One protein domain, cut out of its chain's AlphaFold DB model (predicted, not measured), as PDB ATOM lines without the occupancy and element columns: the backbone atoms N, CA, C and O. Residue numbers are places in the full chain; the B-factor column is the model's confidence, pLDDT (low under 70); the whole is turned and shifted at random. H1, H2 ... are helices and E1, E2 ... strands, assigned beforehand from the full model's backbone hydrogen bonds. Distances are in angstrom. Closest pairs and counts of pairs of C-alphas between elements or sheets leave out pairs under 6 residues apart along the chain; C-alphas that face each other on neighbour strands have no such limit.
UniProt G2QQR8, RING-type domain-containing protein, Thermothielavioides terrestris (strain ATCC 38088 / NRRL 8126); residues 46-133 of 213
ATOM      1  N   GLY A  46     103.170 152.915 187.588       86.31
ATOM      2  CA  GLY A  46     104.469 153.257 188.166       86.31
ATOM      3  C   GLY A  46     104.624 154.766 188.304       86.31
ATOM      4  O   GLY A  46     103.760 155.528 187.873       86.31
ATOM      5  N   TRP A  47     105.746 155.216 188.857       91.12
ATOM      6  CA  TRP A  47     106.076 156.638 188.853       91.12
ATOM      7  C   TRP A  47     106.779 157.037 187.558       91.12
ATOM      8  O   TRP A  47     107.663 156.337 187.070       91.12
ATOM      9  N   SER A  48     106.432 158.209 187.044       92.12
ATOM     10  CA  SER A  48     107.175 158.894 185.997       92.12
ATOM     11  C   SER A  48     107.434 160.344 186.383       92.12
ATOM     12  O   SER A  48     106.650 160.944 187.115       92.12
ATOM     13  N   ALA A  49     108.524 160.924 185.889       93.19
ATOM     14  CA  ALA A  49     108.875 162.319 186.116       93.19
ATOM     15  C   ALA A  49     108.945 163.101 184.803       93.19
ATOM     16  O   ALA A  49     109.433 162.603 183.792       93.19
ATOM     17  N   LEU A  50     108.485 164.350 184.828       92.81
ATOM     18  CA  LEU A  50     108.727 165.297 183.739       92.81
ATOM     19  C   LEU A  50     110.127 165.928 183.854       92.81
ATOM     20  O   LEU A  50     110.676 165.977 184.957       92.81
ATOM     21  N   PRO A  51     110.665 166.524 182.770       90.06
ATOM     22  CA  PRO A  51     111.917 167.296 182.789       90.06
ATOM     23  C   PRO A  51     111.983 168.391 183.861       90.06
ATOM     24  O   PRO A  51     113.053 168.712 184.376       90.06
ATOM     25  N   CYS A  52     110.831 168.964 184.223       89.81
ATOM     26  CA  CYS A  52     110.734 169.973 185.275       89.81
ATOM     27  C   CYS A  52     110.922 169.400 186.692       89.81
ATOM     28  O   CYS A  52     111.061 170.180 187.637       89.81
ATOM     29  N   GLY A  53     110.902 168.072 186.845       90.56
ATOM     30  CA  GLY A  53     111.155 167.338 188.083       90.56
ATOM     31  C   GLY A  53     109.926 166.869 188.857       90.56
ATOM     32  O   GLY A  53     110.079 166.170 189.858       90.56
ATOM     33  N   HIS A  54     108.715 167.241 188.431       92.75
ATOM     34  CA  HIS A  54     107.483 166.765 189.070       92.75
ATOM     35  C   HIS A  54     107.175 165.323 188.684       92.75
ATOM     36  O   HIS A  54     107.414 164.912 187.547       92.75
ATOM     37  N   ARG A  55     106.640 164.578 189.654       93.31
ATOM     38  CA  ARG A  55     106.352 163.149 189.559       93.31
ATOM     39  C   ARG A  55     104.854 162.907 189.443       93.31
ATOM     40  O   ARG A  55     104.056 163.599 190.069       93.31
ATOM     41  N   PHE A  56     104.492 161.897 188.667       93.31
ATOM     42  CA  PHE A  56     103.120 161.520 188.362       93.31
ATOM     43  C   PHE A  56     103.014 160.013 188.164       93.31
ATOM     44  O   PHE A  56     104.012 159.341 187.907       93.31
ATOM     45  N   GLY A  57     101.791 159.501 188.199       91.88
ATOM     46  CA  GLY A  57     101.509 158.160 187.710       91.88
ATOM     47  C   GLY A  57     101.834 158.061 186.229       91.88
ATOM     48  O   GLY A  57     101.475 158.951 185.455       91.88
ATOM     49  N   SER A  58     102.563 157.015 185.845       88.94
ATOM     50  CA  SER A  58     103.109 156.846 184.499       88.94
ATOM     51  C   SER A  58     102.020 156.818 183.431       88.94
ATOM     52  O   SER A  58     102.215 157.355 182.343       88.94
ATOM     53  N   VAL A  59     100.852 156.255 183.747       87.31
ATOM     54  CA  VAL A  59      99.690 156.224 182.853       87.31
ATOM     55  C   VAL A  59      98.999 157.586 182.841       87.31
ATOM     56  O   VAL A  59      98.699 158.114 181.769       87.31
ATOM     57  N   CYS A  60      98.798 158.190 184.013       90.31
ATOM     58  CA  CYS A  60      98.150 159.489 184.158       90.31
ATOM     59  C   CYS A  60      98.875 160.591 183.385       90.31
ATOM     60  O   CYS A  60      98.244 161.299 182.601       90.31
ATOM     61  N   ILE A  61     100.192 160.728 183.566       91.94
ATOM     62  CA  ILE A  61     100.941 161.782 182.876       91.94
ATOM     63  C   ILE A  61     101.014 161.532 181.377       91.94
ATOM     64  O   ILE A  61     100.909 162.474 180.599       91.94
ATOM     65  N   LYS A  62     101.110 160.269 180.954       87.25
ATOM     66  CA  LYS A  62     101.078 159.938 179.530       87.25
ATOM     67  C   LYS A  62      99.749 160.319 178.888       87.25
ATOM     68  O   LYS A  62      99.738 160.885 177.798       87.25
ATOM     69  N   LYS A  63      98.633 160.037 179.563       87.31
ATOM     70  CA  LYS A  63      97.300 160.436 179.103       87.31
ATOM     71  C   LYS A  63      97.164 161.958 179.064       87.31
ATOM     72  O   LYS A  63      96.660 162.479 178.079       87.31
ATOM     73  N   HIS A  64      97.638 162.654 180.098       89.56
ATOM     74  CA  HIS A  64      97.632 164.119 180.175       89.56
ATOM     75  C   HIS A  64      98.349 164.751 178.976       89.56
ATOM     76  O   HIS A  64      97.735 165.494 178.215       89.56
ATOM     77  N   LEU A  65      99.612 164.377 178.751       88.19
ATOM     78  CA  LEU A  65     100.405 164.899 177.633       88.19
ATOM     79  C   LEU A  65      99.820 164.514 176.268       88.19
ATOM     80  O   LEU A  65      99.888 165.306 175.339       88.19
ATOM     81  N   GLY A  66      99.237 163.317 176.146       83.25
ATOM     82  CA  GLY A  66      98.593 162.875 174.909       83.25
ATOM     83  C   GLY A  66      97.304 163.636 174.583       83.25
ATOM     84  O   GLY A  66      97.048 163.901 173.415       83.25
ATOM     85  N   MET A  67      96.506 164.013 175.590       76.12
ATOM     86  CA  MET A  67      95.298 164.829 175.394       76.12
ATOM     87  C   MET A  67      95.641 166.284 175.050       76.12
ATOM     88  O   MET A  67      94.969 166.894 174.224       76.12
ATOM     89  N   GLU A  68      96.692 166.834 175.661       72.25
ATOM     90  CA  GLU A  68      97.140 168.218 175.447       72.25
ATOM     91  C   GLU A  68      98.185 168.365 174.333       72.25
ATOM     92  O   GLU A  68      98.708 169.459 174.135       72.25
ATOM     93  N   ALA A  69      98.491 167.303 173.579       63.69
ATOM     94  CA  ALA A  69      99.572 167.304 172.588       63.69
ATOM     95  C   ALA A  69      99.448 168.434 171.543       63.69
ATOM     96  O   ALA A  69     100.457 168.932 171.055       63.69
ATOM     97  N   HIS A  70      98.220 168.871 171.251       62.81
ATOM     98  CA  HIS A  70      97.910 169.945 170.302       62.81
ATOM     99  C   HIS A  70      98.078 171.364 170.873       62.81
ATOM    100  O   HIS A  70      98.177 172.318 170.109       62.81
ATOM    101  N   ASN A  71      98.087 171.510 172.201       68.62
ATOM    102  CA  ASN A  71      97.952 172.790 172.901       68.62
ATOM    103  C   ASN A  71      99.183 173.125 173.746       68.62
ATOM    104  O   ASN A  71      99.038 173.732 174.802       68.62
ATOM    105  N   GLU A  72     100.379 172.726 173.301       81.38
ATOM    106  CA  GLU A  72     101.621 172.961 174.046       81.38
ATOM    107  C   GLU A  72     101.574 172.328 175.451       81.38
ATOM    108  O   GLU A  72     101.396 173.035 176.444       81.38
ATOM    109  N   PRO A  73     101.726 170.998 175.575       88.19
ATOM    110  CA  PRO A  73     101.467 170.304 176.830       88.19
ATOM    111  C   PRO A  73     102.296 170.889 177.977       88.19
ATOM    112  O   PRO A  73     103.513 171.078 177.862       88.19
ATOM    113  N   LEU A  74     101.638 171.157 179.104       92.06
ATOM    114  CA  LEU A  74     102.256 171.765 180.278       92.06
ATOM    115  C   LEU A  74     102.295 170.778 181.443       92.06
ATOM    116  O   LEU A  74     101.456 169.893 181.590       92.06
ATOM    117  N   CYS A  75     103.265 170.957 182.337       93.44
ATOM    118  CA  CYS A  75     103.274 170.236 183.603       93.44
ATOM    119  C   CYS A  75     102.026 170.594 184.445       93.44
ATOM    120  O   CYS A  75     101.865 171.771 184.772       93.44
ATOM    121  N   PRO A  76     101.226 169.616 184.921       94.06
ATOM    122  CA  PRO A  76     100.038 169.894 185.741       94.06
ATOM    123  C   PRO A  76     100.320 170.646 187.051       94.06
ATOM    124  O   PRO A  76      99.439 171.309 187.587       94.06
ATOM    125  N   VAL A  77     101.548 170.544 187.572       93.50
ATOM    126  CA  VAL A  77     101.936 171.142 188.860       93.50
ATOM    127  C   VAL A  77     102.510 172.547 188.685       93.50
ATOM    128  O   VAL A  77     102.037 173.488 189.311       93.50
ATOM    129  N   CYS A  78     103.536 172.717 187.843       93.25
ATOM    130  CA  CYS A  78     104.244 174.001 187.714       93.25
ATOM    131  C   CYS A  78     104.051 174.711 186.382       93.25
ATOM    132  O   CYS A  78     104.672 175.748 186.165       93.25
ATOM    133  N   ARG A  79     103.255 174.138 185.475       92.62
ATOM    134  CA  ARG A  79     102.970 174.680 184.141       92.62
ATOM    135  C   ARG A  79     104.203 174.946 183.276       92.62
ATOM    136  O   ARG A  79     104.127 175.678 182.300       92.62
ATOM    137  N   SER A  80     105.346 174.348 183.613       90.75
ATOM    138  CA  SER A  80     106.514 174.386 182.735       90.75
ATOM    139  C   SER A  80     106.214 173.611 181.446       90.75
ATOM    140  O   SER A  80     105.580 172.553 181.546       90.75
ATOM    141  N   PRO A  81     106.696 174.086 180.282       90.25
ATOM    142  CA  PRO A  81     106.585 173.377 179.013       90.25
ATOM    143  C   PRO A  81     107.047 171.923 179.119       90.25
ATOM    144  O   PRO A  81     108.129 171.639 179.639       90.25
ATOM    145  N   ALA A  82     106.217 171.007 178.634       90.62
ATOM    146  CA  ALA A  82     106.493 169.580 178.537       90.62
ATOM    147  C   ALA A  82     106.540 169.144 177.062       90.62
ATOM    148  O   ALA A  82     106.021 168.094 176.692       90.62
ATOM    149  N   TYR A  83     107.178 169.958 176.222       88.19
ATOM    150  CA  TYR A  83     107.428 169.687 174.808       88.19
ATOM    151  C   TYR A  83     108.855 170.091 174.411       88.19
ATOM    152  O   TYR A  83     109.507 170.882 175.096       88.19
ATOM    153  N   HIS A  84     109.345 169.526 173.312       84.06
ATOM    154  CA  HIS A  84     110.635 169.863 172.713       84.06
ATOM    155  C   HIS A  84     110.519 171.115 171.834       84.06
ATOM    156  O   HIS A  84     109.562 171.255 171.073       84.06
ATOM    157  N   GLU A  85     111.515 171.996 171.871       82.62
ATOM    158  CA  GLU A  85     111.617 173.149 170.966       82.62
ATOM    159  C   GLU A  85     112.703 172.867 169.914       82.62
ATOM    160  O   GLU A  85     113.764 172.356 170.271       82.62
ATOM    161  N   PRO A  86     112.499 173.176 168.619       82.31
ATOM    162  CA  PRO A  86     111.384 173.927 168.031       82.31
ATOM    163  C   PRO A  86     110.203 173.064 167.551       82.31
ATOM    164  O   PRO A  86     109.219 173.586 167.040       82.31
ATOM    165  N   CYS A  87     110.294 171.734 167.638       83.25
ATOM    166  CA  CYS A  87     109.347 170.836 166.966       83.25
ATOM    167  C   CYS A  87     107.990 170.666 167.660       83.25
ATOM    168  O   CYS A  87     107.108 170.020 167.104       83.25
ATOM    169  N   ARG A  88     107.844 171.174 168.886       83.75
ATOM    170  CA  ARG A  88     106.626 171.151 169.713       83.75
ATOM    171  C   ARG A  88     106.045 169.772 170.051       83.75
ATOM    172  O   ARG A  88     105.003 169.702 170.690       83.75
ATOM    173  N   HIS A  89     106.731 168.675 169.729       85.12
ATOM    174  CA  HIS A  89     106.329 167.348 170.196       85.12
ATOM    175  C   HIS A  89     106.420 167.236 171.727       85.12
ATOM    176  O   HIS A  89     107.398 167.725 172.306       85.12
ATOM    177  N   PRO A  90     105.468 166.553 172.386       86.56
ATOM    178  CA  PRO A  90     105.525 166.301 173.820       86.56
ATOM    179  C   PRO A  90     106.811 165.574 174.224       86.56
ATOM    180  O   PRO A  90     107.288 164.684 173.518       86.56
ATOM    181  N   VAL A  91     107.363 165.932 175.381       87.06
ATOM    182  CA  VAL A  91     108.493 165.201 175.970       87.06
ATOM    183  C   VAL A  91     108.011 163.863 176.515       87.06
ATOM    184  O   VAL A  91     106.947 163.776 177.132       87.06
ATOM    185  N   LEU A  92     108.817 162.818 176.346       86.38
ATOM    186  CA  LEU A  92     108.545 161.538 176.987       86.38
ATOM    187  C   LEU A  92     108.877 161.640 178.492       86.38
ATOM    188  O   LEU A  92     109.992 162.032 178.842       86.38
ATOM    189  N   PRO A  93     107.949 161.302 179.404       90.12
ATOM    190  CA  PRO A  93     108.248 161.265 180.831       90.12
ATOM    191  C   PRO A  93     109.280 160.181 181.166       90.12
ATOM    192  O   PRO A  93     109.176 159.050 180.691       90.12
ATOM    193  N   PHE A  94     110.216 160.488 182.063       90.06
ATOM    194  CA  PHE A  94     111.177 159.522 182.593       90.06
ATOM    195  C   PHE A  94     110.456 158.496 183.458       90.06
ATOM    196  O   PHE A  94     109.817 158.869 184.443       90.06
ATOM    197  N   VAL A  95     110.548 157.211 183.126       89.56
ATOM    198  CA  VAL A  95     109.978 156.138 183.952       89.56
ATOM    199  C   VAL A  95     110.907 155.881 185.131       89.56
ATOM    200  O   VAL A  95     112.075 155.570 184.940       89.56
ATOM    201  N   LEU A  96     110.402 156.030 186.352       88.75
ATOM    202  CA  LEU A  96     111.198 155.819 187.553       88.75
ATOM    203  C   LEU A  96     111.167 154.345 187.965       88.75
ATOM    204  O   LEU A  96     110.158 153.655 187.806       88.75
ATOM    205  N   ASP A  97     112.271 153.876 188.538       85.88
ATOM    206  CA  ASP A  97     112.352 152.559 189.156       85.88
ATOM    207  C   ASP A  97     111.511 152.475 190.451       85.88
ATOM    208  O   ASP A  97     110.877 153.438 190.897       85.88
ATOM    209  N   ARG A  98     111.521 151.304 191.100       80.75
ATOM    210  CA  ARG A  98     110.798 151.077 192.368       80.75
ATOM    211  C   ARG A  98     111.260 151.987 193.511       80.75
ATOM    212  O   ARG A  98     110.500 152.194 194.452       80.75
ATOM    213  N   ASN A  99     112.475 152.517 193.427       82.94
ATOM    214  CA  ASN A  99     113.062 153.421 194.408       82.94
ATOM    215  C   ASN A  99     112.800 154.898 194.051       82.94
ATOM    216  O   ASN A  99     113.247 155.805 194.759       82.94
ATOM    217  N   GLY A 100     112.073 155.159 192.959       84.75
ATOM    218  CA  GLY A 100     111.788 156.497 192.464       84.75
ATOM    219  C   GLY A 100     113.009 157.180 191.845       84.75
ATOM    220  O   GLY A 100     113.101 158.409 191.925       84.75
ATOM    221  N   ASN A 101     113.943 156.417 191.278       88.00
ATOM    222  CA  ASN A 101     115.162 156.904 190.636       88.00
ATOM    223  C   ASN A 101     115.151 156.620 189.124       88.00
ATOM    224  O   ASN A 101     114.429 155.753 188.639       88.00
ATOM    225  N   HIS A 102     115.965 157.366 188.381       87.56
ATOM    226  CA  HIS A 102     116.247 157.155 186.960       87.56
ATOM    227  C   HIS A 102     117.724 157.507 186.728       87.56
ATOM    228  O   HIS A 102     118.175 158.486 187.324       87.56
ATOM    229  N   PRO A 103     118.488 156.768 185.901       87.56
ATOM    230  CA  PRO A 103     119.934 156.984 185.738       87.56
ATOM    231  C   PRO A 103     120.302 158.405 185.287       87.56
ATOM    232  O   PRO A 103     121.362 158.914 185.633       87.56
ATOM    233  N   GLU A 104     119.408 159.066 184.553       85.69
ATOM    234  CA  GLU A 104     119.627 160.426 184.044       85.69
ATOM    235  C   GLU A 104     119.078 161.529 184.960       85.69
ATOM    236  O   GLU A 104     119.207 162.718 184.653       85.69
ATOM    237  N   LEU A 105     118.449 161.158 186.081       88.31
ATOM    238  CA  LEU A 105     117.870 162.101 187.030       88.31
ATOM    239  C   LEU A 105     118.605 162.049 188.370       88.31
ATOM    240  O   LEU A 105     118.718 161.007 189.009       88.31
ATOM    241  N   VAL A 106     119.023 163.216 188.845       91.31
ATOM    242  CA  VAL A 106     119.618 163.424 190.168       91.31
ATOM    243  C   VAL A 106     118.678 164.255 191.032       91.31
ATOM    244  O   VAL A 106     117.981 165.139 190.534       91.31
ATOM    245  N   LYS A 107     118.624 163.969 192.334       90.12
ATOM    246  CA  LYS A 107     117.878 164.808 193.282       90.12
ATOM    247  C   LYS A 107     118.697 166.060 193.588       90.12
ATOM    248  O   LYS A 107     119.881 165.953 193.898       90.12
ATOM    249  N   ASP A 108     118.079 167.231 193.487       86.81
ATOM    250  CA  ASP A 108     118.689 168.481 193.936       86.81
ATOM    251  C   ASP A 108     118.675 168.597 195.472       86.81
ATOM    252  O   ASP A 108     118.157 167.728 196.176       86.81
ATOM    253  N   ALA A 109     119.240 169.687 196.003       88.00
ATOM    254  CA  ALA A 109     119.270 169.958 197.443       88.00
ATOM    255  C   ALA A 109     117.870 170.032 198.092       88.00
ATOM    256  O   ALA A 109     117.749 169.888 199.304       88.00
ATOM    257  N   PHE A 110     116.817 170.227 197.292       85.19
ATOM    258  CA  PHE A 110     115.420 170.267 197.724       85.19
ATOM    259  C   PHE A 110     114.695 168.931 197.487       85.19
ATOM    260  O   PHE A 110     113.476 168.851 197.627       85.19
ATOM    261  N   GLY A 111     115.417 167.878 197.092       83.62
ATOM    262  CA  GLY A 111     114.861 166.558 196.802       83.62
ATOM    263  C   GLY A 111     114.133 166.454 195.458       83.62
ATOM    264  O   GLY A 111     113.571 165.398 195.153       83.62
ATOM    265  N   LYS A 112     114.147 167.502 194.623       85.00
ATOM    266  CA  LYS A 112     113.489 167.505 193.313       85.00
ATOM    267  C   LYS A 112     114.353 166.775 192.292       85.00
ATOM    268  O   LYS A 112     115.548 167.033 192.191       85.00
ATOM    269  N   LEU A 113     113.749 165.890 191.500       87.88
ATOM    270  CA  LEU A 113     114.465 165.238 190.403       87.88
ATOM    271  C   LEU A 113     114.806 166.260 189.319       87.88
ATOM    272  O   LEU A 113     113.942 167.004 188.864       87.88
ATOM    273  N   ARG A 114     116.057 166.281 188.879       86.69
ATOM    274  CA  ARG A 114     116.526 167.096 187.763       86.69
ATOM    275  C   ARG A 114     117.376 166.256 186.843       86.69
ATOM    276  O   ARG A 114     118.119 165.393 187.292       86.69
ATOM    277  N   HIS A 115     117.296 166.555 185.559       85.62
ATOM    278  CA  HIS A 115     118.206 165.966 184.598       85.62
ATOM    279  C   HIS A 115     119.645 166.409 184.879       85.62
ATOM    280  O   HIS A 115     119.875 167.594 185.139       85.62
ATOM    281  N   VAL A 116     120.611 165.488 184.791       83.62
ATOM    282  CA  VAL A 116     122.036 165.759 185.090       83.62
ATOM    283  C   VAL A 116     122.586 166.911 184.242       83.62
ATOM    284  O   VAL A 116     123.370 167.724 184.720       83.62
ATOM    285  N   ARG A 117     122.124 167.027 182.993       80.88
ATOM    286  CA  ARG A 117     122.534 168.088 182.052       80.88
ATOM    287  C   ARG A 117     121.678 169.365 182.140       80.88
ATOM    288  O   ARG A 117     121.862 170.288 181.352       80.88
ATOM    289  N   GLY A 118     120.743 169.432 183.090       76.38
ATOM    290  CA  GLY A 118     119.844 170.567 183.305       76.38
ATOM    291  C   GLY A 118     118.575 170.564 182.430       76.38
ATOM    292  O   GLY A 118     118.462 169.786 181.483       76.38
ATOM    293  N   PRO A 119     117.595 171.437 182.735       65.38
ATOM    294  CA  PRO A 119     116.286 171.455 182.068       65.38
ATOM    295  C   PRO A 119     116.348 171.961 180.619       65.38
ATOM    296  O   PRO A 119     115.611 171.479 179.766       65.38
ATOM    297  N   ALA A 120     117.256 172.895 180.321       63.72
ATOM    298  CA  ALA A 120     117.437 173.439 178.973       63.72
ATOM    299  C   ALA A 120     117.984 172.403 177.980       63.72
ATOM    300  O   ALA A 120     117.812 172.556 176.773       63.72
ATOM    301  N   TYR A 121     118.644 171.361 178.487       64.12
ATOM    302  CA  TYR A 121     119.212 170.302 177.666       64.12
ATOM    303  C   TYR A 121     118.119 169.412 177.063       64.12
ATOM    304  O   TYR A 121     118.162 169.113 175.880       64.12
ATOM    305  N   LEU A 122     117.077 169.085 177.830       65.75
ATOM    306  CA  LEU A 122     115.995 168.209 177.367       65.75
ATOM    307  C   LEU A 122     115.086 168.861 176.322       65.75
ATOM    308  O   LEU A 122     114.589 168.184 175.429       65.75
ATOM    309  N   ALA A 123     114.921 170.183 176.384       59.56
ATOM    310  CA  ALA A 123     114.222 170.923 175.337       59.56
ATOM    311  C   ALA A 123     115.000 170.943 174.007       59.56
ATOM    312  O   ALA A 123     114.382 171.143 172.970       59.56
ATOM    313  N   LYS A 124     116.329 170.742 174.052       63.31
ATOM    314  CA  LYS A 124     117.251 170.823 172.907       63.31
ATOM    315  C   LYS A 124     117.783 169.474 172.424       63.31
ATOM    316  O   LYS A 124     118.389 169.432 171.356       63.31
ATOM    317  N   GLU A 125     117.621 168.400 173.196       66.94
ATOM    318  CA  GLU A 125     117.958 167.063 172.717       66.94
ATOM    319  C   GLU A 125     117.141 166.722 171.479       66.94
ATOM    320  O   GLU A 125     116.014 167.192 171.297       66.94
ATOM    321  N   LEU A 126     117.747 165.902 170.621       68.25
ATOM    322  CA  LEU A 126     117.123 165.410 169.408       68.25
ATOM    323  C   LEU A 126     115.803 164.744 169.781       68.25
ATOM    324  O   LEU A 126     115.765 163.664 170.364       68.25
ATOM    325  N   CYS A 127     114.713 165.428 169.453       78.25
ATOM    326  CA  CYS A 127     113.377 164.916 169.647       78.25
ATOM    327  C   CYS A 127     113.277 163.559 168.933       78.25
ATOM    328  O   CYS A 127     113.423 163.496 167.711       78.25
ATOM    329  N   ALA A 128     113.016 162.481 169.680       72.31
ATOM    330  CA  ALA A 128     112.939 161.119 169.136       72.31
ATOM    331  C   ALA A 128     111.893 160.969 168.007       72.31
ATOM    332  O   ALA A 128     111.960 160.039 167.202       72.31
ATOM    333  N   TYR A 129     110.950 161.914 167.925       71.12
ATOM    334  CA  TYR A 129     109.970 162.044 166.845       71.12
ATOM    335  C   TYR A 129     110.519 162.722 165.588       71.12
ATOM    336  O   TYR A 129     110.100 162.407 164.479       71.12
ATOM    337  N   CYS A 130     111.427 163.685 165.746       74.06
ATOM    338  CA  CYS A 130     112.061 164.367 164.620       74.06
ATOM    339  C   CYS A 130     113.171 163.531 163.988       74.06
ATOM    340  O   CYS A 130     113.523 163.779 162.836       74.06
ATOM    341  N   LEU A 131     113.709 162.554 164.721       72.06
ATOM    342  CA  LEU A 131     114.666 161.605 164.174       72.06
ATOM    343  C   LEU A 131     113.957 160.665 163.183       72.06
ATOM    344  O   LEU A 131     112.991 159.997 163.566       72.06
ATOM    345  N   PRO A 132     114.405 160.599 161.914       57.03
ATOM    346  CA  PRO A 132     113.851 159.656 160.953       57.03
ATOM    347  C   PRO A 132     114.061 158.212 161.443       57.03
ATOM    348  O   PRO A 132     115.038 157.941 162.146       57.03
ATOM    349  N   PRO A 133     113.186 157.263 161.071       52.22
ATOM    350  CA  PRO A 133     113.275 155.871 161.517       52.22
ATOM    351  C   PRO A 133     114.609 155.197 161.148       52.22
ATOM    352  O   PRO A 133     115.111 154.395 161.927       52.22
TER     353      PRO A 133
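Overview. This is residues 46 to 133 of the 213 residues of the protein "RING-type domain-containing protein" of Thermothielavioides terrestris (strain ATCC 38088 / NRRL 8126) (UniProt G2QQR8). With little regular structure, this is mostly loop: two small strand hairpins, E1 with E2 and E3 with E4, are followed by helices H1 and H2 respectively, and residues 68 to 104 wind between these halves. The 88 printed residues run E1, E2, H1, E3, E4, H2, with 28 in named elements, class mixed. Both sheets are antiparallel; the whole is compact, radius of gyration of the C-alphas 12.5 A, spanning 33 by 26 by 25 A.

Arrangement. E1, residues 47 to 49, and E2, residues 55 to 57, form an antiparallel hairpin; N 48 and O 56, 2.8 A apart, are within hydrogen-bond range. Residues 48 to 49 also pair antiparallel with residues 94 to 95. H1, residues 58 to 67, comes closest to E1 at the C-alphas of Ser 48 and Ser 58, 4.8 A apart. E3, residues 105 to 107, and E4, residues 113 to 115, form the other antiparallel hairpin; N 106 and O 114 are 2.8 A apart, within hydrogen-bond range. H2, residues 119 to 124, is apart from H1. In H1 every O i to N i+4 pair is within hydrogen-bond range; in H2 0 of 2, but 2 of 3 O i to N i+3 pairs.

Along the chain. E1 begins at C-alpha 47 (106.076, 156.638, 188.853); H2 ends at C-alpha 124 (117.251, 170.823, 172.907). H1 is 14.4 A long.

Size, cuts and confidence. The farthest C-alphas, Ala 109 and Pro 133, are 39.1 A apart. The printed part has no cut; the link H1 to E3 is long. pLDDT is under 70 at residues 69 to 71, 119 to 126 and 132 to 133.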